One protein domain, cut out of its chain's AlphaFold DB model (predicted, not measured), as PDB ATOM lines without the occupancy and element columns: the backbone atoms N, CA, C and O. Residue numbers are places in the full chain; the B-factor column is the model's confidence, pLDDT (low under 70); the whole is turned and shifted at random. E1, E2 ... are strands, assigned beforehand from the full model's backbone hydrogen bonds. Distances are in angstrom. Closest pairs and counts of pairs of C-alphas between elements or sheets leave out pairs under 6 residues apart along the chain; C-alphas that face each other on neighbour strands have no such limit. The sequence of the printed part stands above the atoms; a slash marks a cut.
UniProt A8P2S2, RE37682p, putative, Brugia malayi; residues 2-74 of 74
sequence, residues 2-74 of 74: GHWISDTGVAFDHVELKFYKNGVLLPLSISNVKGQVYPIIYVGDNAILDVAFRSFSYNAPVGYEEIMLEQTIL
ATOM      1  N   GLY A   2     221.074 180.091 242.975       41.84
ATOM      2  CA  GLY A   2     220.561 180.780 244.169       41.84
ATOM      3  C   GLY A   2     219.087 180.544 244.513       41.84
ATOM      4  O   GLY A   2     218.208 180.720 243.680       41.84
ATOM      5  N   HIS A   3     218.854 180.206 245.780       49.16
ATOM      6  CA  HIS A   3     217.576 179.954 246.458       49.16
ATOM      7  C   HIS A   3     216.781 181.255 246.754       49.16
ATOM      8  O   HIS A   3     216.266 181.433 247.854       49.16
ATOM      9  N   TRP A   4     216.743 182.213 245.823       56.47
ATOM     10  CA  TRP A   4     216.295 183.588 246.118       56.47
ATOM     11  C   TRP A   4     214.794 183.847 245.948       56.47
ATOM     12  O   TRP A   4     214.332 184.922 246.309       56.47
ATOM     13  N   ILE A   5     214.031 182.878 245.440       67.94
ATOM     14  CA  ILE A   5     212.575 182.980 245.300       67.94
ATOM     15  C   ILE A   5     211.974 181.789 246.044       67.94
ATOM     16  O   ILE A   5     212.354 180.644 245.797       67.94
ATOM     17  N   SER A   6     211.109 182.065 247.020       83.88
ATOM     18  CA  SER A   6     210.366 181.035 247.742       83.88
ATOM     19  C   SER A   6     208.881 181.189 247.473       83.88
ATOM     20  O   SER A   6     208.309 182.230 247.797       83.88
ATOM     21  N   ASP A   7     208.271 180.132 246.959       92.31
ATOM     22  CA  ASP A   7     206.846 180.090 246.681       92.31
ATOM     23  C   ASP A   7     206.092 179.799 247.976       92.31
ATOM     24  O   ASP A   7     206.402 178.850 248.708       92.31
ATOM     25  N   THR A   8     205.087 180.624 248.259       94.69
ATOM     26  CA  THR A   8     204.179 180.424 249.389       94.69
ATOM     27  C   THR A   8     202.824 179.972 248.862       94.69
ATOM     28  O   THR A   8     202.139 180.729 248.182       94.69
ATOM     29  N   GLY A   9     202.444 178.733 249.171       95.62
ATOM     30  CA  GLY A   9     201.124 178.184 248.872       95.62
ATOM     31  C   GLY A   9     200.159 178.403 250.033       95.62
ATOM     32  O   GLY A   9     200.560 178.347 251.197       95.62
ATOM     33  N   VAL A  10     198.886 178.626 249.719       96.44
ATOM     34  CA  VAL A  10     197.818 178.831 250.704       96.44
ATOM     35  C   VAL A  10     196.637 177.938 250.338       96.44
ATOM     36  O   VAL A  10     196.221 177.921 249.184       96.44
ATOM     37  N   ALA A  11     196.104 177.203 251.313       96.69
ATOM     38  CA  ALA A  11     194.931 176.346 251.143       96.69
ATOM     39  C   ALA A  11     193.913 176.625 252.256       96.69
ATOM     40  O   ALA A  11     194.298 176.747 253.421       96.69
ATOM     41  N   PHE A  12     192.633 176.747 251.903       96.44
ATOM     42  CA  PHE A  12     191.556 177.073 252.839       96.44
ATOM     43  C   PHE A  12     190.292 176.261 252.542       96.44
ATOM     44  O   PHE A  12     189.866 176.204 251.392       96.44
ATOM     45  N   ASP A  13     189.696 175.645 253.566       94.06
ATOM     46  CA  ASP A  13     188.522 174.755 253.449       94.06
ATOM     47  C   ASP A  13     187.336 175.153 254.353       94.06
ATOM     48  O   ASP A  13     186.446 174.344 254.602       94.06
ATOM     49  N   HIS A  14     187.294 176.400 254.833       92.44
ATOM     50  CA  HIS A  14     186.344 176.912 255.842       92.44
ATOM     51  C   HIS A  14     186.533 176.384 257.271       92.44
ATOM     52  O   HIS A  14     185.950 176.951 258.197       92.44
ATOM     53  N   VAL A  15     187.368 175.366 257.491       92.50
ATOM     54  CA  VAL A  15     187.750 174.897 258.830       92.50
ATOM     55  C   VAL A  15     189.138 175.422 259.188       92.50
ATOM     56  O   VAL A  15     189.327 175.983 260.272       92.50
ATOM     57  N   GLU A  16     190.090 175.295 258.263       95.00
ATOM     58  CA  GLU A  16     191.495 175.651 258.447       95.00
ATOM     59  C   GLU A  16     192.073 176.425 257.255       95.00
ATOM     60  O   GLU A  16     191.777 176.150 256.094       95.00
ATOM     61  N   LEU A  17     192.972 177.360 257.561       96.50
ATOM     62  CA  LEU A  17     193.904 177.997 256.637       96.50
ATOM     63  C   LEU A  17     195.297 177.398 256.851       96.50
ATOM     64  O   LEU A  17     195.845 177.480 257.955       96.50
ATOM     65  N   LYS A  18     195.868 176.814 255.800       97.00
ATOM     66  CA  LYS A  18     197.176 176.145 255.795       97.00
ATOM     67  C   LYS A  18     198.148 176.866 254.875       97.00
ATOM     68  O   LYS A  18     197.760 177.368 253.820       97.00
ATOM     69  N   PHE A  19     199.421 176.854 255.260       96.88
ATOM     70  CA  PHE A  19     200.509 177.454 254.494       96.88
ATOM     71  C   PHE A  19     201.510 176.398 254.043       96.88
ATOM     72  O   PHE A  19     201.831 175.465 254.780       96.88
ATOM     73  N   TYR A  20     202.045 176.583 252.843       96.38
ATOM     74  CA  TYR A  20     203.048 175.720 252.238       96.38
ATOM     75  C   TYR A  20     204.243 176.572 251.819       96.38
ATOM     76  O   TYR A  20     204.060 177.646 251.253       96.38
ATOM     77  N   LYS A  21     205.465 176.092 252.050       95.31
ATOM     78  CA  LYS A  21     206.690 176.705 251.522       95.31
ATOM     79  C   LYS A  21     207.295 175.770 250.491       95.31
ATOM     80  O   LYS A  21     207.682 174.656 250.841       95.31
ATOM     81  N   ASN A  22     207.382 176.215 249.241       94.75
ATOM     82  CA  ASN A  22     207.903 175.423 248.123       94.75
ATOM     83  C   ASN A  22     207.236 174.031 248.031       94.75
ATOM     84  O   ASN A  22     207.915 173.012 247.916       94.75
ATOM     85  N   GLY A  23     205.908 173.983 248.190       94.62
ATOM     86  CA  GLY A  23     205.111 172.748 248.166       94.62
ATOM     87  C   GLY A  23     205.096 171.926 249.464       94.62
ATOM     88  O   GLY A  23     204.345 170.958 249.554       94.62
ATOM     89  N   VAL A  24     205.868 172.295 250.492       95.75
ATOM     90  CA  VAL A  24     205.917 171.573 251.777       95.75
ATOM     91  C   VAL A  24     205.005 172.235 252.808       95.75
ATOM     92  O   VAL A  24     205.132 173.434 253.053       95.75
ATOM     93  N   LEU A  25     204.112 171.455 253.429       96.69
ATOM     94  CA  LEU A  25     203.206 171.925 254.484       96.69
ATOM     95  C   LEU A  25     203.994 172.473 255.681       96.69
ATOM     96  O   LEU A  25     204.887 171.810 256.210       96.69
ATOM     97  N   LEU A  26     203.633 173.674 256.128       97.00
ATOM     98  CA  LEU A  26     204.155 174.271 257.351       97.00
ATOM     99  C   LEU A  26     203.326 173.817 258.566       97.00
ATOM    100  O   LEU A  26     202.126 173.589 258.435       97.00
ATOM    101  N   PRO A  27     203.922 173.740 259.771       95.75
ATOM    102  CA  PRO A  27     203.215 173.319 260.987       95.75
ATOM    103  C   PRO A  27     202.186 174.345 261.501       95.75
ATOM    104  O   PRO A  27     201.542 174.107 262.519       95.75
ATOM    105  N   LEU A  28     202.046 175.494 260.833       92.50
ATOM    106  CA  LEU A  28     201.089 176.537 261.181       92.50
ATOM    107  C   LEU A  28     199.756 176.305 260.457       92.50
ATOM    108  O   LEU A  28     199.717 176.294 259.225       92.50
ATOM    109  N   SER A  29     198.669 176.233 261.225       93.38
ATOM    110  CA  SER A  29     197.299 176.362 260.725       93.38
ATOM    111  C   SER A  29     196.526 177.415 261.521       93.38
ATOM    112  O   SER A  29     196.761 177.614 262.716       93.38
ATOM    113  N   ILE A  30     195.616 178.122 260.850       96.25
ATOM    114  CA  ILE A  30     194.689 179.073 261.478       96.25
ATOM    115  C   ILE A  30     193.277 178.512 261.331       96.25
ATOM    116  O   ILE A  30     192.848 178.208 260.223       96.25
ATOM    117  N   SER A  31     192.552 178.390 262.438       95.12
ATOM    118  CA  SER A  31     191.173 177.891 262.470       95.12
ATOM    119  C   SER A  31     190.181 178.985 262.868       95.12
ATOM    120  O   SER A  31     190.570 180.090 263.251       95.12
ATOM    121  N   ASN A  32     188.882 178.675 262.804       92.69
ATOM    122  CA  ASN A  32     187.789 179.565 263.226       92.69
ATOM    123  C   ASN A  32     187.699 180.890 262.447       92.69
ATOM    124  O   ASN A  32     187.233 181.899 262.984       92.69
ATOM    125  N   VAL A  33     188.101 180.888 261.175       92.31
ATOM    126  CA  VAL A  33     187.838 182.004 260.261       92.31
ATOM    127  C   VAL A  33     186.343 182.002 259.919       92.31
ATOM    128  O   VAL A  33     185.816 181.001 259.442       92.31
ATOM    129  N   LYS A  34     185.638 183.101 260.215       89.81
ATOM    130  CA  LYS A  34     184.171 183.193 260.101       89.81
ATOM    131  C   LYS A  34     183.736 184.118 258.971       89.81
ATOM    132  O   LYS A  34     184.366 185.142 258.730       89.81
ATOM    133  N   GLY A  35     182.575 183.808 258.398       92.06
ATOM    134  CA  GLY A  35     181.935 184.616 257.362       92.06
ATOM    135  C   GLY A  35     182.471 184.326 255.964       92.06
ATOM    136  O   GLY A  35     183.230 183.383 255.754       92.06
ATOM    137  N   GLN A  36     182.038 185.136 255.000       92.31
ATOM    138  CA  GLN A  36     182.553 185.079 253.639       92.31
ATOM    139  C   GLN A  36     183.970 185.653 253.607       92.31
ATOM    140  O   GLN A  36     184.209 186.749 254.115       92.31
ATOM    141  N   VAL A  37     184.897 184.912 253.006       92.88
ATOM    142  CA  VAL A  37     186.305 185.298 252.924       92.88
ATOM    143  C   VAL A  37     186.769 185.374 251.484       92.88
ATOM    144  O   VAL A  37     186.268 184.672 250.610       92.88
ATOM    145  N   TYR A  38     187.764 186.224 251.265       92.88
ATOM    146  CA  TYR A  38     188.420 186.401 249.982       92.88
ATOM    147  C   TYR A  38     189.933 186.358 250.200       92.88
ATOM    148  O   TYR A  38     190.400 186.802 251.255       92.88
ATOM    149  N   PRO A  39     190.717 185.852 249.233       92.94
ATOM    150  CA  PRO A  39     192.165 185.982 249.278       92.94
ATOM    151  C   PRO A  39     192.551 187.463 249.331       92.94
ATOM    152  O   PRO A  39     192.125 188.251 248.487       92.94
ATOM    153  N   ILE A  40     193.363 187.838 250.315       93.44
ATOM    154  CA  ILE A  40     193.934 189.180 250.430       93.44
ATOM    155  C   ILE A  40     195.444 189.039 250.493       93.44
ATOM    156  O   ILE A  40     195.981 188.230 251.250       93.44
ATOM    157  N   ILE A  41     196.117 189.859 249.698       92.31
ATOM    158  CA  ILE A  41     197.563 189.988 249.680       92.31
ATOM    159  C   ILE A  41     197.882 191.454 249.938       92.31
ATOM    160  O   ILE A  41     197.282 192.344 249.338       92.31
ATOM    161  N   TYR A  42     198.847 191.695 250.816       94.06
ATOM    162  CA  TYR A  42     199.404 193.014 251.061       94.06
ATOM    163  C   TYR A  42     200.920 192.954 250.898       94.06
ATOM    164  O   TYR A  42     201.564 192.025 251.388       94.06
ATOM    165  N   VAL A  43     201.477 193.956 250.224       93.75
ATOM    166  CA  VAL A  43     202.918 194.179 250.145       93.75
ATOM    167  C   VAL A  43     203.253 195.448 250.920       93.75
ATOM    168  O   VAL A  43     202.566 196.461 250.799       93.75
ATOM    169  N   GLY A  44     204.289 195.362 251.751       93.94
ATOM    170  CA  GLY A  44     204.902 196.513 252.402       93.94
ATOM    171  C   GLY A  44     206.179 196.912 251.672       93.94
ATOM    172  O   GLY A  44     206.815 196.074 251.030       93.94
ATOM    173  N   ASP A  45     206.562 198.182 251.804       92.62
ATOM    174  CA  ASP A  45     207.746 198.754 251.158       92.62
ATOM    175  C   ASP A  45     207.766 198.507 249.633       92.62
ATOM    176  O   ASP A  45     206.732 198.310 248.998       92.62
ATOM    177  N   ASN A  46     208.947 198.533 249.014       90.62
ATOM    178  CA  ASN A  46     209.127 198.290 247.578       90.62
ATOM    179  C   ASN A  46     209.076 196.789 247.210       90.62
ATOM    180  O   ASN A  46     209.741 196.367 246.261       90.62
ATOM    181  N   ALA A  47     208.364 195.960 247.983       91.69
ATOM    182  CA  ALA A  47     208.238 194.538 247.697       91.69
ATOM    183  C   ALA A  47     207.334 194.302 246.480       91.69
ATOM    184  O   ALA A  47     206.283 194.923 246.329       91.69
ATOM    185  N   ILE A  48     207.741 193.363 245.627       90.94
ATOM    186  CA  ILE A  48     206.976 192.923 244.461       90.94
ATOM    187  C   ILE A  48     206.566 191.475 244.708       90.94
ATOM    188  O   ILE A  48     207.396 190.660 245.118       90.94
ATOM    189  N   LEU A  49     205.292 191.168 244.474       91.19
ATOM    190  CA  LEU A  49     204.754 189.820 244.585       91.19
ATOM    191  C   LEU A  49     203.995 189.452 243.313       91.19
ATOM    192  O   LEU A  49     203.042 190.137 242.942       91.19
ATOM    193  N   ASP A  50     204.375 188.325 242.722       91.88
ATOM    194  CA  ASP A  50     203.581 187.651 241.704       91.88
ATOM    195  C   ASP A  50     202.615 186.674 242.381       91.88
ATOM    196  O   ASP A  50     203.012 185.861 243.217       91.88
ATOM    197  N   VAL A  51     201.330 186.758 242.029       91.50
ATOM    198  CA  VAL A  51     200.286 185.879 242.567       91.50
ATOM    199  C   VAL A  51     199.708 185.010 241.458       91.50
ATOM    200  O   VAL A  51     199.292 185.500 240.408       91.50
ATOM    201  N   ALA A  52     199.646 183.706 241.711       92.12
ATOM    202  CA  ALA A  52     198.955 182.749 240.864       92.12
ATOM    203  C   ALA A  52     197.713 182.238 241.600       92.12
ATOM    204  O   ALA A  52     197.817 181.749 242.721       92.12
ATOM    205  N   PHE A  53     196.547 182.333 240.960       91.62
ATOM    206  CA  PHE A  53     195.309 181.670 241.406       91.62
ATOM    207  C   PHE A  53     195.019 180.378 240.631       91.62
ATOM    208  O   PHE A  53     194.095 179.648 240.977       91.62
ATOM    209  N   ARG A  54     195.816 180.128 239.586       91.25
ATOM    210  CA  ARG A  54     195.757 178.987 238.676       91.25
ATOM    211  C   ARG A  54     197.139 178.689 238.115       91.25
ATOM    212  O   ARG A  54     197.981 179.587 238.094       91.25
ATOM    213  N   SER A  55     197.335 177.480 237.597       91.69
ATOM    214  CA  SER A  55     198.593 177.020 236.998       91.69
ATOM    215  C   SER A  55     199.773 177.170 237.963       91.69
ATOM    216  O   SER A  55     200.785 177.791 237.646       91.69
ATOM    217  N   PHE A  56     199.606 176.642 239.175       93.31
ATOM    218  CA  PHE A  56     200.585 176.754 240.255       93.31
ATOM    219  C   PHE A  56     201.928 176.074 239.928       93.31
ATOM    220  O   PHE A  56     201.962 175.029 239.280       93.31
ATOM    221  N   SER A  57     203.032 176.601 240.477       92.94
ATOM    222  CA  SER A  57     204.359 175.953 240.430       92.94
ATOM    223  C   SER A  57     204.384 174.583 241.124       92.94
ATOM    224  O   SER A  57     205.206 173.727 240.801       92.94
ATOM    225  N   TYR A  58     203.492 174.390 242.099       94.69
ATOM    226  CA  TYR A  58     203.306 173.159 242.860       94.69
ATOM    227  C   TYR A  58     201.832 172.774 242.815       94.69
ATOM    228  O   TYR A  58     200.973 173.631 243.007       94.69
ATOM    229  N   ASN A  59     201.540 171.490 242.598       94.19
ATOM    230  CA  ASN A  59     200.162 171.001 242.556       94.19
ATOM    231  C   ASN A  59     199.392 171.373 243.829       94.19
ATOM    232  O   ASN A  59     199.954 171.369 244.929       94.19
ATOM    233  N   ALA A  60     198.092 171.630 243.670       94.38
ATOM    234  CA  ALA A  60     197.203 171.815 244.805       94.38
ATOM    235  C   ALA A  60     197.296 170.599 245.754       94.38
ATOM    236  O   ALA A  60     197.409 169.456 245.288       94.38
ATOM    237  N   PRO A  61     197.279 170.813 247.083       94.81
ATOM    238  CA  PRO A  61     197.236 169.712 248.036       94.81
ATOM    239  C   PRO A  61     195.991 168.843 247.822       94.81
ATOM    240  O   PRO A  61     194.965 169.312 247.333       94.81
ATOM    241  N   VAL A  62     196.058 167.575 248.234       94.31
ATOM    242  CA  VAL A  62     194.927 166.641 248.109       94.31
ATOM    243  C   VAL A  62     193.674 167.223 248.769       94.31
ATOM    244  O   VAL A  62     193.715 167.611 249.936       94.31
ATOM    245  N   GLY A  63     192.565 167.248 248.026       94.94
ATOM    246  CA  GLY A  63     191.279 167.780 248.487       94.94
ATOM    247  C   GLY A  63     191.084 169.283 248.264       94.94
ATOM    248  O   GLY A  63     190.025 169.794 248.614       94.94
ATOM    249  N   TYR A  64     192.061 169.974 247.671       95.81
ATOM    250  CA  TYR A  64     191.955 171.375 247.268       95.81
ATOM    251  C   TYR A  64     192.095 171.514 245.754       95.81
ATOM    252  O   TYR A  64     192.768 170.719 245.098       95.81
ATOM    253  N   GLU A  65     191.496 172.571 245.220       94.31
ATOM    254  CA  GLU A  65     191.566 172.938 243.809       94.31
ATOM    255  C   GLU A  65     191.889 174.431 243.665       94.31
ATOM    256  O   GLU A  65     191.923 175.183 244.644       94.31
ATOM    257  N   GLU A  66     192.170 174.849 242.434       94.25
ATOM    258  CA  GLU A  66     192.356 176.257 242.086       94.25
ATOM    259  C   GLU A  66     191.097 177.069 242.411       94.25
ATOM    260  O   GLU A  66     189.973 176.564 242.360       94.25
ATOM    261  N   ILE A  67     191.272 178.356 242.719       90.75
ATOM    262  CA  ILE A  67     190.118 179.231 242.929       90.75
ATOM    263  C   ILE A  67     189.398 179.381 241.591       90.75
ATOM    264  O   ILE A  67     189.939 179.960 240.646       90.75
ATOM    265  N   MET A  68     188.163 178.885 241.521       85.50
ATOM    266  CA  MET A  68     187.328 179.064 240.342       85.50
ATOM    267  C   MET A  68     186.943 180.536 240.201       85.50
ATOM    268  O   MET A  68     186.287 181.116 241.065       85.50
ATOM    269  N   LEU A  69     187.346 181.138 239.085       76.81
ATOM    270  CA  LEU A  69     186.827 182.432 238.674       76.81
ATOM    271  C   LEU A  69     185.555 182.183 237.867       76.81
ATOM    272  O   LEU A  69     185.634 181.754 236.715       76.81
ATOM    273  N   GLU A  70     184.391 182.447 238.456       72.75
ATOM    274  CA  GLU A  70     183.153 182.404 237.685       72.75
ATOM    275  C   GLU A  70     183.166 183.514 236.630       72.75
ATOM    276  O   GLU A  70     183.270 184.703 236.937       72.75
ATOM    277  N   GLN A  71     183.081 183.118 235.361       59.34
ATOM    278  CA  GLN A  71     182.843 184.049 234.269       59.34
ATOM    279  C   GLN A  71     181.333 184.214 234.120       59.34
ATOM    280  O   GLN A  71     180.645 183.285 233.703       59.34
ATOM    281  N   THR A  72     180.806 185.401 234.419       64.00
ATOM    282  CA  THR A  72     179.464 185.751 233.952       64.00
ATOM    283  C   THR A  72     179.531 185.902 232.437       64.00
ATOM    284  O   THR A  72     180.094 186.868 231.923       64.00
ATOM    285  N   ILE A  73     179.005 184.913 231.720       65.00
ATOM    286  CA  ILE A  73     178.788 185.015 230.279       65.00
ATOM    287  C   ILE A  73     177.556 185.911 230.103       65.00
ATOM    288  O   ILE A  73     176.484 185.569 230.603       65.00
ATOM    289  N   LEU A  74     177.738 187.078 229.476       56.22
ATOM    290  CA  LEU A  74     176.637 187.927 229.002       56.22
ATOM    291  C   LEU A  74     176.069 187.374 227.695       56.22
ATOM    292  O   LEU A  74     176.883 186.941 226.847       56.22
TER     293      LEU A  74
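What this domain is: This is residues 2 to 74 of the 74 residues of the protein "RE37682p, putative" of Brugia malayi (UniProt A8P2S2). Little regular structure is present: a small antiparallel sheet of three strands, folded back and forth as E1, E2, E3, is joined to one long loop stretch, residues 32 to 74. Residues 42 to 48 of that stretch stick out, and the two ends of the printed part point away from each other. Of 73 printed residues, 19 are in named strands, with no named helix; the class is all strand. The whole is loose, with a radius of gyration of the C-alphas of 14.1 A and spans of 45 by 33 by 27 A.

Where its parts are: E1 is residues 8 to 12, 13.5 A long, from C-alpha 8 at (204.179, 180.424, 249.389). E2 is residues 16 to 21, 16.7 A. E3 is residues 24 to 31, 19.3 A, ending at C-alpha 31 at (191.173, 177.891, 262.470); it bends by 67 degrees at residue 27.

How they stand to each other: The strands form a meander, each the antiparallel neighbour of the one before, with E2 as inner strand. The hairpin E1 and E2 has N 9 and O 20 within hydrogen-bond range, 2.9 A. The hairpin E2 and E3 has N 17 and O 30 within hydrogen-bond range, 2.8 A.

The domain as a whole: The C-alphas of Gly 2 and Leu 74, the two farthest apart, are 47.0 A apart. The printed part has no cut, and both links are tight. Residues 2 to 5 and 71 to 74 have pLDDT under 70.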